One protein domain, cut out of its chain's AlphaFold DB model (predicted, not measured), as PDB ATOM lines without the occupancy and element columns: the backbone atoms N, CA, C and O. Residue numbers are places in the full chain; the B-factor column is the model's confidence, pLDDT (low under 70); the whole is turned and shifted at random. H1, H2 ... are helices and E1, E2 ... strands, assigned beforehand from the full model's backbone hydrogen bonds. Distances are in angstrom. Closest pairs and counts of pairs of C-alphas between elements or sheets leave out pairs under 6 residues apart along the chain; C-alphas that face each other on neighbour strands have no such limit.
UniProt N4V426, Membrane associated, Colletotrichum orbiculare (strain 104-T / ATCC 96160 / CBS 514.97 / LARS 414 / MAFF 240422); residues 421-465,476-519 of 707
ATOM      1  N   PRO A 421      -6.395   7.880  37.377       82.38
ATOM      2  CA  PRO A 421      -6.171   7.119  36.147       82.38
ATOM      3  C   PRO A 421      -4.672   6.942  35.833       82.38
ATOM      4  O   PRO A 421      -3.892   7.841  36.153       82.38
ATOM      5  N   PRO A 422      -4.268   5.838  35.170       80.81
ATOM      6  CA  PRO A 422      -2.860   5.519  34.911       80.81
ATOM      7  C   PRO A 422      -2.122   6.630  34.150       80.81
ATOM      8  O   PRO A 422      -1.017   6.985  34.541       80.81
ATOM      9  N   ASP A 423      -2.769   7.263  33.167       83.44
ATOM     10  CA  ASP A 423      -2.190   8.359  32.375       83.44
ATOM     11  C   ASP A 423      -1.804   9.577  33.244       83.44
ATOM     12  O   ASP A 423      -0.790  10.237  33.021       83.44
ATOM     13  N   LEU A 424      -2.603   9.873  34.279       84.81
ATOM     14  CA  LEU A 424      -2.338  10.976  35.209       84.81
ATOM     15  C   LEU A 424      -1.301  10.598  36.274       84.81
ATOM     16  O   LEU A 424      -0.564  11.466  36.741       84.81
ATOM     17  N   ILE A 425      -1.230   9.315  36.647       86.12
ATOM     18  CA  ILE A 425      -0.176   8.798  37.527       86.12
ATOM     19  C   ILE A 425       1.176   8.886  36.811       86.12
ATOM     20  O   ILE A 425       2.131   9.381  37.402       86.12
ATOM     21  N   GLU A 426       1.251   8.478  35.542       87.56
ATOM     22  CA  GLU A 426       2.471   8.566  34.730       87.56
ATOM     23  C   GLU A 426       2.961  10.017  34.616       87.56
ATOM     24  O   GLU A 426       4.138  10.295  34.852       87.56
ATOM     25  N   HIS A 427       2.047  10.965  34.380       87.31
ATOM     26  CA  HIS A 427       2.373  12.393  34.377       87.31
ATOM     27  C   HIS A 427       2.955  12.871  35.721       87.31
ATOM     28  O   HIS A 427       3.976  13.563  35.746       87.31
ATOM     29  N   GLN A 428       2.341  12.499  36.852       88.62
ATOM     30  CA  GLN A 428       2.842  12.876  38.181       88.62
ATOM     31  C   GLN A 428       4.194  12.224  38.511       88.62
ATOM     32  O   GLN A 428       5.048  12.871  39.118       88.62
ATOM     33  N   ILE A 429       4.427  10.977  38.089       89.44
ATOM     34  CA  ILE A 429       5.728  10.307  38.237       89.44
ATOM     35  C   ILE A 429       6.793  11.027  37.408       89.44
ATOM     36  O   ILE A 429       7.867  11.309  37.936       89.44
ATOM     37  N   GLY A 430       6.487  11.398  36.162       88.88
ATOM     38  CA  GLY A 430       7.403  12.158  35.310       88.88
ATOM     39  C   GLY A 430       7.810  13.503  35.925       88.88
ATOM     40  O   GLY A 430       8.983  13.871  35.883       88.88
ATOM     41  N   GLN A 431       6.880  14.209  36.577       87.62
ATOM     42  CA  GLN A 431       7.190  15.445  37.310       87.62
ATOM     43  C   GLN A 431       8.117  15.204  38.511       87.62
ATOM     44  O   GLN A 431       9.024  15.999  38.758       87.62
ATOM     45  N   ILE A 432       7.922  14.101  39.241       89.62
ATOM     46  CA  ILE A 432       8.788  13.713  40.363       89.62
ATOM     47  C   ILE A 432      10.195  13.379  39.871       89.62
ATOM     48  O   ILE A 432      11.172  13.868  40.434       89.62
ATOM     49  N   GLU A 433      10.311  12.576  38.815       90.00
ATOM     50  CA  GLU A 433      11.604  12.193  38.243       90.00
ATOM     51  C   GLU A 433      12.359  13.395  37.682       90.00
ATOM     52  O   GLU A 433      13.561  13.521  37.911       90.00
ATOM     53  N   LEU A 434      11.660  14.314  37.013       90.69
ATOM     54  CA  LEU A 434      12.248  15.561  36.538       90.69
ATOM     55  C   LEU A 434      12.767  16.415  37.703       90.69
ATOM     56  O   LEU A 434      13.874  16.947  37.628       90.69
ATOM     57  N   LEU A 435      12.009  16.510  38.799       88.56
ATOM     58  CA  LEU A 435      12.424  17.245  39.994       88.56
ATOM     59  C   LEU A 435      13.649  16.598  40.663       88.56
ATOM     60  O   LEU A 435      14.578  17.305  41.050       88.56
ATOM     61  N   MET A 436      13.693  15.266  40.738       86.94
ATOM     62  CA  MET A 436      14.860  14.521  41.229       86.94
ATOM     63  C   MET A 436      16.080  14.674  40.309       86.94
ATOM     64  O   MET A 436      17.206  14.742  40.794       86.94
ATOM     65  N   ALA A 437      15.873  14.756  38.993       89.44
ATOM     66  CA  ALA A 437      16.942  14.957  38.019       89.44
ATOM     67  C   ALA A 437      17.505  16.387  38.053       89.44
ATOM     68  O   ALA A 437      18.710  16.575  37.891       89.44
ATOM     69  N   MET A 438      16.651  17.390  38.277       87.44
ATOM     70  CA  MET A 438      17.067  18.790  38.403       87.44
ATOM     71  C   MET A 438      17.816  19.075  39.710       87.44
ATOM     72  O   MET A 438      18.724  19.903  39.712       87.44
ATOM     73  N   TYR A 439      17.459  18.386  40.799       87.00
ATOM     74  CA  TYR A 439      17.994  18.624  42.143       87.00
ATOM     75  C   TYR A 439      18.517  17.327  42.800       87.00
ATOM     76  O   TYR A 439      17.966  16.873  43.807       87.00
ATOM     77  N   PRO A 440      19.591  16.716  42.266       81.06
ATOM     78  CA  PRO A 440      20.015  15.365  42.650       81.06
ATOM     79  C   PRO A 440      20.562  15.246  44.081       81.06
ATOM     80  O   PRO A 440      20.400  14.202  44.706       81.06
ATOM     81  N   GLU A 441      21.200  16.292  44.617       78.38
ATOM     82  CA  GLU A 441      21.782  16.283  45.974       78.38
ATOM     83  C   GLU A 441      20.914  17.013  47.017       78.38
ATOM     84  O   GLU A 441      21.188  16.948  48.215       78.38
ATOM     85  N   GLU A 442      19.847  17.691  46.581       82.62
ATOM     86  CA  GLU A 442      19.019  18.564  47.429       82.62
ATOM     87  C   GLU A 442      17.643  17.962  47.760       82.62
ATOM     88  O   GLU A 442      16.964  18.444  48.671       82.62
ATOM     89  N   VAL A 443      17.222  16.907  47.051       87.31
ATOM     90  CA  VAL A 443      15.925  16.241  47.237       87.31
ATOM     91  C   VAL A 443      16.086  14.981  48.075       87.31
ATOM     92  O   VAL A 443      16.845  14.076  47.745       87.31
ATOM     93  N   THR A 444      15.302  14.892  49.147       85.38
ATOM     94  CA  THR A 444      15.198  13.685  49.973       85.38
ATOM     95  C   THR A 444      13.757  13.188  49.992       85.38
ATOM     96  O   THR A 444      12.840  13.963  50.280       85.38
ATOM     97  N   LEU A 445      13.556  11.902  49.701       84.62
ATOM     98  CA  LEU A 445      12.270  11.227  49.853       84.62
ATOM     99  C   LEU A 445      12.203  10.499  51.198       84.62
ATOM    100  O   LEU A 445      13.206  10.021  51.726       84.62
ATOM    101  N   ASP A 446      11.001  10.415  51.766       83.81
ATOM    102  CA  ASP A 446      10.764   9.516  52.895       83.81
ATOM    103  C   ASP A 446      10.695   8.061  52.408       83.81
ATOM    104  O   ASP A 446      10.134   7.781  51.349       83.81
ATOM    105  N   LYS A 447      11.184   7.111  53.212       81.94
ATOM    106  CA  LYS A 447      11.257   5.682  52.840       81.94
ATOM    107  C   LYS A 447       9.899   5.097  52.449       81.94
ATOM    108  O   LYS A 447       9.820   4.175  51.644       81.94
ATOM    109  N   THR A 448       8.822   5.614  53.040       81.31
ATOM    110  CA  THR A 448       7.451   5.201  52.711       81.31
ATOM    111  C   THR A 448       7.015   5.707  51.337       81.31
ATOM    112  O   THR A 448       6.358   4.985  50.591       81.31
ATOM    113  N   SER A 449       7.422   6.924  50.984       84.31
ATOM    114  CA  SER A 449       7.151   7.550  49.691       84.31
ATOM    115  C   SER A 449       7.970   6.907  48.568       84.31
ATOM    116  O   SER A 449       7.444   6.733  47.475       84.31
ATOM    117  N   GLU A 450       9.208   6.479  48.844       86.00
ATOM    118  CA  GLU A 450      10.042   5.713  47.900       86.00
ATOM    119  C   GLU A 450       9.394   4.374  47.524       86.00
ATOM    120  O   GLU A 450       9.253   4.064  46.344       86.00
ATOM    121  N   GLN A 451       8.920   3.619  48.520       84.69
ATOM    122  CA  GLN A 451       8.241   2.337  48.302       84.69
ATOM    123  C   GLN A 451       6.937   2.492  47.509       84.69
ATOM    124  O   GLN A 451       6.620   1.650  46.673       84.69
ATOM    125  N   LEU A 452       6.179   3.565  47.760       84.44
ATOM    126  CA  LEU A 452       4.959   3.868  47.004       84.44
ATOM    127  C   LEU A 452       5.265   4.265  45.557       84.44
ATOM    128  O   LEU A 452       4.565   3.831  44.647       84.44
ATOM    129  N   LEU A 453       6.311   5.064  45.338       86.44
ATOM    130  CA  LEU A 453       6.730   5.479  44.002       86.44
ATOM    131  C   LEU A 453       7.217   4.281  43.169       86.44
ATOM    132  O   LEU A 453       6.839   4.155  42.009       86.44
ATOM    133  N   GLU A 454       8.010   3.383  43.759       86.06
ATOM    134  CA  GLU A 454       8.480   2.157  43.100       86.06
ATOM    135  C   GLU A 454       7.322   1.194  42.790       86.06
ATOM    136  O   GLU A 454       7.266   0.624  41.699       86.06
ATOM    137  N   ALA A 455       6.339   1.092  43.691       83.88
ATOM    138  CA  ALA A 455       5.119   0.327  43.448       83.88
ATOM    139  C   ALA A 455       4.324   0.879  42.251       83.88
ATOM    140  O   ALA A 455       3.988   0.110  41.349       83.88
ATOM    141  N   PHE A 456       4.093   2.197  42.178       85.12
ATOM    142  CA  PHE A 456       3.378   2.798  41.045       85.12
ATOM    143  C   PHE A 456       4.120   2.644  39.712       85.12
ATOM    144  O   PHE A 456       3.480   2.388  38.694       85.12
ATOM    145  N   LYS A 457       5.457   2.735  39.710       86.50
ATOM    146  CA  LYS A 457       6.268   2.451  38.514       86.50
ATOM    147  C   LYS A 457       6.087   1.007  38.049       86.50
ATOM    148  O   LYS A 457       5.800   0.771  36.878       86.50
ATOM    149  N   SER A 458       6.162   0.052  38.978       82.88
ATOM    150  CA  SER A 458       5.987  -1.370  38.661       82.88
ATOM    151  C   SER A 458       4.574  -1.715  38.169       82.88
ATOM    152  O   SER A 458       4.412  -2.608  37.337       82.88
ATOM    153  N   ASP A 459       3.548  -0.999  38.641       79.44
ATOM    154  CA  ASP A 459       2.158  -1.190  38.214       79.44
ATOM    155  C   ASP A 459       1.909  -0.695  36.785       79.44
ATOM    156  O   ASP A 459       1.195  -1.354  36.022       79.44
ATOM    157  N   ILE A 460       2.526   0.431  36.407       80.88
ATOM    158  CA  ILE A 460       2.466   0.968  35.041       80.88
ATOM    159  C   ILE A 460       3.190   0.031  34.068       80.88
ATOM    160  O   ILE A 460       2.627  -0.322  33.034       80.88
ATOM    161  N   GLU A 461       4.390  -0.441  34.419       81.19
ATOM    162  CA  GLU A 461       5.182  -1.344  33.568       81.19
ATOM    163  C   GLU A 461       4.481  -2.684  33.300       81.19
ATOM    164  O   GLU A 461       4.550  -3.217  32.190       81.19
ATOM    165  N   ASN A 462       3.770  -3.223  34.295       77.75
ATOM    166  CA  ASN A 462       3.072  -4.504  34.178       77.75
ATOM    167  C   ASN A 462       1.641  -4.382  33.620       77.75
ATOM    168  O   ASN A 462       0.992  -5.408  33.396       77.75
ATOM    169  N   ASN A 463       1.140  -3.161  33.379       66.75
ATOM    170  CA  ASN A 463      -0.246  -2.871  32.982       66.75
ATOM    171  C   ASN A 463      -1.282  -3.594  33.871       66.75
ATOM    172  O   ASN A 463      -2.309  -4.104  33.411       66.75
ATOM    173  N   THR A 464      -0.976  -3.696  35.165       60.59
ATOM    174  CA  THR A 464      -1.806  -4.374  36.161       60.59
ATOM    175  C   THR A 464      -2.424  -3.349  37.097       60.59
ATOM    176  O   THR A 464      -1.730  -2.722  37.884       60.59
ATOM    177  N   THR A 465      -3.753  -3.243  37.123       54.81
ATOM    178  CA  THR A 465      -4.510  -2.427  38.098       54.81
ATOM    179  C   THR A 465      -4.597  -3.086  39.485       54.81
ATOM    180  O   THR A 465      -5.635  -3.047  40.146       54.81
ATOM    181  N   PRO A 476      -3.320   7.997  49.197       80.25
ATOM    182  CA  PRO A 476      -1.907   7.928  48.832       80.25
ATOM    183  C   PRO A 476      -1.389   9.290  48.344       80.25
ATOM    184  O   PRO A 476      -1.973   9.917  47.457       80.25
ATOM    185  N   ALA A 477      -0.279   9.743  48.927       85.25
ATOM    186  CA  ALA A 477       0.447  10.942  48.521       85.25
ATOM    187  C   ALA A 477       1.954  10.722  48.711       85.25
ATOM    188  O   ALA A 477       2.365  10.125  49.706       85.25
ATOM    189  N   VAL A 478       2.760  11.213  47.772       88.06
ATOM    190  CA  VAL A 478       4.228  11.185  47.851       88.06
ATOM    191  C   VAL A 478       4.692  12.519  48.423       88.06
ATOM    192  O   VAL A 478       4.322  13.577  47.911       88.06
ATOM    193  N   SER A 479       5.484  12.476  49.494       88.38
ATOM    194  CA  SER A 479       6.082  13.663  50.114       88.38
ATOM    195  C   SER A 479       7.584  13.714  49.855       88.38
ATOM    196  O   SER A 479       8.291  12.748  50.153       88.38
ATOM    197  N   LEU A 480       8.069  14.846  49.348       90.00
ATOM    198  CA  LEU A 480       9.480  15.122  49.096       90.00
ATOM    199  C   LEU A 480       9.913  16.363  49.871       90.00
ATOM    200  O   LEU A 480       9.178  17.349  49.944       90.00
ATOM    201  N   VAL A 481      11.131  16.334  50.410       90.81
ATOM    202  CA  VAL A 481      11.754  17.507  51.026       90.81
ATOM    203  C   VAL A 481      12.884  17.993  50.126       90.81
ATOM    204  O   VAL A 481      13.862  17.271  49.943       90.81
ATOM    205  N   LEU A 482      12.753  19.211  49.598       90.56
ATOM    206  CA  LEU A 482      13.751  19.885  48.761       90.56
ATOM    207  C   LEU A 482      14.505  20.934  49.589       90.56
ATOM    208  O   LEU A 482      13.890  21.798  50.215       90.56
ATOM    209  N   GLN A 483      15.835  20.877  49.608       89.75
ATOM    210  CA  GLN A 483      16.692  21.843  50.301       89.75
ATOM    211  C   GLN A 483      17.194  22.926  49.344       89.75
ATOM    212  O   GLN A 483      18.270  22.804  48.777       89.75
ATOM    213  N   LEU A 484      16.446  24.021  49.210       87.81
ATOM    214  CA  LEU A 484      16.797  25.102  48.290       87.81
ATOM    215  C   LEU A 484      17.823  26.062  48.912       87.81
ATOM    216  O   LEU A 484      17.625  26.552  50.028       87.81
ATOM    217  N   THR A 485      18.896  26.404  48.196       86.19
ATOM    218  CA  THR A 485      19.848  27.437  48.641       86.19
ATOM    219  C   THR A 485      19.478  28.813  48.088       86.19
ATOM    220  O   THR A 485      19.541  29.038  46.883       86.19
ATOM    221  N   VAL A 486      19.137  29.764  48.964       83.44
ATOM    222  CA  VAL A 486      18.805  31.150  48.592       83.44
ATOM    223  C   VAL A 486      19.779  32.101  49.283       83.44
ATOM    224  O   VAL A 486      19.818  32.170  50.511       83.44
ATOM    225  N   SER A 487      20.580  32.836  48.504       73.50
ATOM    226  CA  SER A 487      21.467  33.909  48.991       73.50
ATOM    227  C   SER A 487      22.321  33.528  50.217       73.50
ATOM    228  O   SER A 487      22.425  34.316  51.152       73.50
ATOM    229  N   SER A 488      22.926  32.329  50.217       77.12
ATOM    230  CA  SER A 488      23.741  31.711  51.296       77.12
ATOM    231  C   SER A 488      23.000  31.068  52.482       77.12
ATOM    232  O   SER A 488      23.642  30.530  53.387       77.12
ATOM    233  N   HIS A 489      21.666  31.033  52.466       81.62
ATOM    234  CA  HIS A 489      20.859  30.325  53.459       81.62
ATOM    235  C   HIS A 489      20.116  29.129  52.853       81.62
ATOM    236  O   HIS A 489      19.602  29.193  51.740       81.62
ATOM    237  N   THR A 490      20.023  28.036  53.613       87.38
ATOM    238  CA  THR A 490      19.246  26.846  53.235       87.38
ATOM    239  C   THR A 490      17.778  27.021  53.627       87.38
ATOM    240  O   THR A 490      17.474  27.359  54.782       87.38
ATOM    241  N   LEU A 491      16.870  26.758  52.691       88.88
ATOM    242  CA  LEU A 491      15.422  26.837  52.841       88.88
ATOM    243  C   LEU A 491      14.800  25.461  52.525       88.88
ATOM    244  O   LEU A 491      14.737  25.074  51.361       88.88
ATOM    245  N   PRO A 492      14.338  24.707  53.537       91.19
ATOM    246  CA  PRO A 492      13.685  23.427  53.303       91.19
ATOM    247  C   PRO A 492      12.231  23.621  52.844       91.19
ATOM    248  O   PRO A 492      11.435  24.284  53.516       91.19
ATOM    249  N   LEU A 493      11.878  22.996  51.726       90.56
ATOM    250  CA  LEU A 493      10.544  22.965  51.131       90.56
ATOM    251  C   LEU A 493       9.944  21.568  51.271       90.56
ATOM    252  O   LEU A 493      10.614  20.578  51.000       90.56
ATOM    253  N   ASP A 494       8.693  21.500  51.707       90.81
ATOM    254  CA  ASP A 494       7.893  20.279  51.800       90.81
ATOM    255  C   ASP A 494       6.915  20.250  50.620       90.81
ATOM    256  O   ASP A 494       6.050  21.124  50.504       90.81
ATOM    257  N   ILE A 495       7.102  19.294  49.713       90.75
ATOM    258  CA  ILE A 495       6.329  19.128  48.480       90.75
ATOM    259  C   ILE A 495       5.501  17.857  48.634       90.75
ATOM    260  O   ILE A 495       6.058  16.763  48.719       90.75
ATOM    261  N   SER A 496       4.174  17.980  48.652       89.75
ATOM    262  CA  SER A 496       3.284  16.816  48.706       89.75
ATOM    263  C   SER A 496       2.441  16.691  47.444       89.75
ATOM    264  O   SER A 496       1.681  17.602  47.100       89.75
ATOM    265  N   ILE A 497       2.560  15.533  46.794       89.88
ATOM    266  CA  ILE A 497       1.951  15.199  45.506       89.88
ATOM    267  C   ILE A 497       0.862  14.145  45.751       89.88
ATOM    268  O   ILE A 497       1.183  13.007  46.112       89.88
ATOM    269  N   PRO A 498      -0.427  14.505  45.635       88.38
ATOM    270  CA  PRO A 498      -1.527  13.582  45.889       88.38
ATOM    271  C   PRO A 498      -1.833  12.698  44.671       88.38
ATOM    272  O   PRO A 498      -2.041  13.211  43.575       88.38
ATOM    273  N   PHE A 499      -1.979  11.387  44.897       84.62
ATOM    274  CA  PHE A 499      -2.329  10.382  43.875       84.62
ATOM    275  C   PHE A 499      -3.807   9.952  43.938       84.62
ATOM    276  O   PHE A 499      -4.212   8.913  43.415       84.62
ATOM    277  N   SER A 500      -4.636  10.749  44.614       81.81
ATOM    278  CA  SER A 500      -6.048  10.455  44.852       81.81
ATOM    279  C   SER A 500      -6.952  11.589  44.395       81.81
ATOM    280  O   SER A 500      -6.602  12.760  44.549       81.81
ATOM    281  N   HIS A 501      -8.158  11.248  43.956       78.75
ATOM    282  CA  HIS A 501      -9.187  12.198  43.561       78.75
ATOM    283  C   HIS A 501     -10.537  11.877  44.219       78.75
ATOM    284  O   HIS A 501     -10.802  10.757  44.660       78.75
ATOM    285  N   THR A 502     -11.386  12.897  44.326       72.94
ATOM    286  CA  THR A 502     -12.733  12.815  44.923       72.94
ATOM    287  C   THR A 502     -13.847  13.106  43.914       72.94
ATOM    288  O   THR A 502     -15.023  12.949  44.240       72.94
ATOM    289  N   SER A 503     -13.498  13.535  42.697       68.25
ATOM    290  CA  SER A 503     -14.425  13.772  41.588       68.25
ATOM    291  C   SER A 503     -14.666  12.484  40.781       68.25
ATOM    292  O   SER A 503     -13.842  11.585  40.808       68.25
ATOM    293  N   PRO A 504     -15.788  12.339  40.061       60.31
ATOM    294  CA  PRO A 504     -16.103  11.097  39.346       60.31
ATOM    295  C   PRO A 504     -15.319  10.877  38.036       60.31
ATOM    296  O   PRO A 504     -15.401   9.784  37.485       60.31
ATOM    297  N   ASN A 505     -14.600  11.884  37.515       65.25
ATOM    298  CA  ASN A 505     -13.715  11.757  36.346       65.25
ATOM    299  C   ASN A 505     -12.763  12.979  36.258       65.25
ATOM    300  O   ASN A 505     -13.223  14.059  35.870       65.25
ATOM    301  N   PRO A 506     -11.490  12.888  36.686       68.44
ATOM    302  CA  PRO A 506     -10.563  14.017  36.636       68.44
ATOM    303  C   PRO A 506      -9.985  14.173  35.220       68.44
ATOM    304  O   PRO A 506      -9.388  13.241  34.694       68.44
ATOM    305  N   ALA A 507     -10.163  15.347  34.604       67.62
ATOM    306  CA  ALA A 507      -9.520  15.691  33.328       67.62
ATOM    307  C   ALA A 507      -8.061  16.161  33.506       67.62
ATOM    308  O   ALA A 507      -7.277  16.095  32.568       67.62
ATOM    309  N   GLU A 508      -7.707  16.611  34.713       70.81
ATOM    310  CA  GLU A 508      -6.396  17.151  35.081       70.81
ATOM    311  C   GLU A 508      -5.957  16.584  36.443       70.81
ATOM    312  O   GLU A 508      -6.816  16.262  37.281       70.81
ATOM    313  N   PRO A 509      -4.640  16.439  36.685       74.69
ATOM    314  CA  PRO A 509      -4.127  15.959  37.961       74.69
ATOM    315  C   PRO A 509      -4.390  16.980  39.087       74.69
ATOM    316  O   PRO A 509      -4.451  18.187  38.848       74.69
ATOM    317  N   PRO A 510      -4.553  16.526  40.343       79.56
ATOM    318  CA  PRO A 510      -4.732  17.418  41.485       79.56
ATOM    319  C   PRO A 510      -3.492  18.292  41.727       79.56
ATOM    320  O   PRO A 510      -2.360  17.853  41.519       79.56
ATOM    321  N   HIS A 511      -3.714  19.514  42.222       80.25
ATOM    322  CA  HIS A 511      -2.646  20.484  42.472       80.25
ATOM    323  C   HIS A 511      -1.629  19.980  43.505       80.25
ATOM    324  O   HIS A 511      -1.986  19.440  44.558       80.25
ATOM    325  N   ILE A 512      -0.353  20.202  43.207       85.00
ATOM    326  CA  ILE A 512       0.763  19.861  44.086       85.00
ATOM    327  C   ILE A 512       0.905  20.972  45.122       85.00
ATOM    328  O   ILE A 512       0.928  22.155  44.788       85.00
ATOM    329  N   THR A 513       0.979  20.611  46.401       86.19
ATOM    330  CA  THR A 513       1.104  21.611  47.466       86.19
ATOM    331  C   THR A 513       2.547  21.713  47.930       86.19
ATOM    332  O   THR A 513       3.080  20.757  48.496       86.19
ATOM    333  N   VAL A 514       3.147  22.889  47.738       89.50
ATOM    334  CA  VAL A 514       4.490  23.240  48.217       89.50
ATOM    335  C   VAL A 514       4.368  24.117  49.461       89.50
ATOM    336  O   VAL A 514       3.598  25.078  49.484       89.50
ATOM    337  N   ARG A 515       5.107  23.791  50.524       88.88
ATOM    338  CA  ARG A 515       5.118  24.550  51.783       88.88
ATOM    339  C   ARG A 515       6.536  24.803  52.265       88.88
ATOM    340  O   ARG A 515       7.385  23.921  52.236       88.88
ATOM    341  N   ILE A 516       6.777  25.992  52.807       90.06
ATOM    342  CA  ILE A 516       8.049  26.340  53.440       90.06
ATOM    343  C   ILE A 516       8.076  25.741  54.848       90.06
ATOM    344  O   ILE A 516       7.270  26.113  55.712       90.06
ATOM    345  N   ARG A 517       9.032  24.843  55.106       89.00
ATOM    346  CA  ARG A 517       9.335  24.339  56.449       89.00
ATOM    347  C   ARG A 517      10.212  25.365  57.164       89.00
ATOM    348  O   ARG A 517      11.189  25.833  56.602       89.00
ATOM    349  N   GLN A 518       9.871  25.716  58.407       86.50
ATOM    350  CA  GLN A 518      10.551  26.790  59.148       86.50
ATOM    351  C   GLN A 518      12.078  26.556  59.239       86.50
ATOM    352  O   GLN A 518      12.488  25.621  59.936       86.50
ATOM    353  N   PRO A 519      12.920  27.400  58.605       85.19
ATOM    354  CA  PRO A 519      14.365  27.347  58.784       85.19
ATOM    355  C   PRO A 519      14.796  28.078  60.065       85.19
ATOM    356  O   PRO A 519      14.076  28.924  60.596       85.19
TER     357      PRO A 519
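Overview. This is residues 421 to 465 and 476 to 519 of the 707 residues of the protein "Membrane associated" of Colletotrichum orbiculare (strain 104-T / ATCC 96160 / CBS 514.97 / LARS 414 / MAFF 240422) (UniProt N4V426). What does the model look like? A long, twisted hairpin of E2 and E3 is the main part of a four-stranded sheet, with the short strands E1 and E4 at its edges; H1 lies lengthwise over one face, H2 lies beside the strands on that same face, and the opposite face has no named helix. What is it made of? The printed part has 89 residues in a mixed class of helices and strands, with two named helices and four named strands in the order H1 E1 H2 E2 E3 E4; the antiparallel sheet has the order E1 E2 E3 E4. How large is it? It is only just compact, close to loose, with a radius of gyration of the C-alphas of 14.4 A, and its elongated outline spans 46 by 26 by 20 A.

Along the chain. Where do the helices and the first strand lie? H1, residues 422 to 438, begins with C-alpha 422 at (-2.860, 5.519, 34.911) and is 24.2 A long. E1 is residues 443 to 445, and H2, residues 447 to 461, is 21.4 A long. Where are the other strands? E2, residues 477 to 486, is 27.3 A long, and E3, residues 489 to 498, is 29.0 A long. E4, residues 513 to 516, ends with C-alpha 516 at (8.049, 26.340, 53.440).

Arrangement. How do the strands pair? E2, E3 and E4 form a meander, each strand the antiparallel neighbour of the one before, with N 482 and O 493 at 2.9 A and N 494 and O 515 at 2.8 A, within hydrogen-bond range. The edge strand E1 is antiparallel to E2, with N 444 and O 481 at 2.9 A. How does H1 sit? H1 is on the sheet at a height over the sheet of 10.3 A, over E2 and E3, and runs along the strands, at 9 degrees to E3 on the local plane; its closest C-alphas to E3 are those of Gln 428 and Ile 497, 7.7 A apart. And H2? It is on the same face, over none of the strands, its height over the sheet of 4.2 A only just above the sheet's level; the closest C-alphas of H2 and E2, those of Ser 449 and Val 478, are 5.0 A apart. H1 touches H2 with residues 422 to 429 alone, closest at the C-alphas of Pro 422 and Ile 460, 7.0 A, at a steep tilt of 53 degrees, opposite ways. What of the helix backbones? In H1 and H2 every O i to N i+4 pair is within hydrogen-bond range.

Size, cuts and confidence. How far does it reach? The two C-alphas farthest apart, those of Thr 464 and Ser 488, are 46.7 A apart. Where is it cut, and which link is long? Residues 466 to 475 are not printed, and C-alphas 465 and 476 are 15.1 A apart across the cut. The link from E3 to E4, residues 499 to 512, is long. Where is confidence low? Residues 463 to 465 and 503 to 507 are under 70, and the mean pLDDT of the printed part is 83.2.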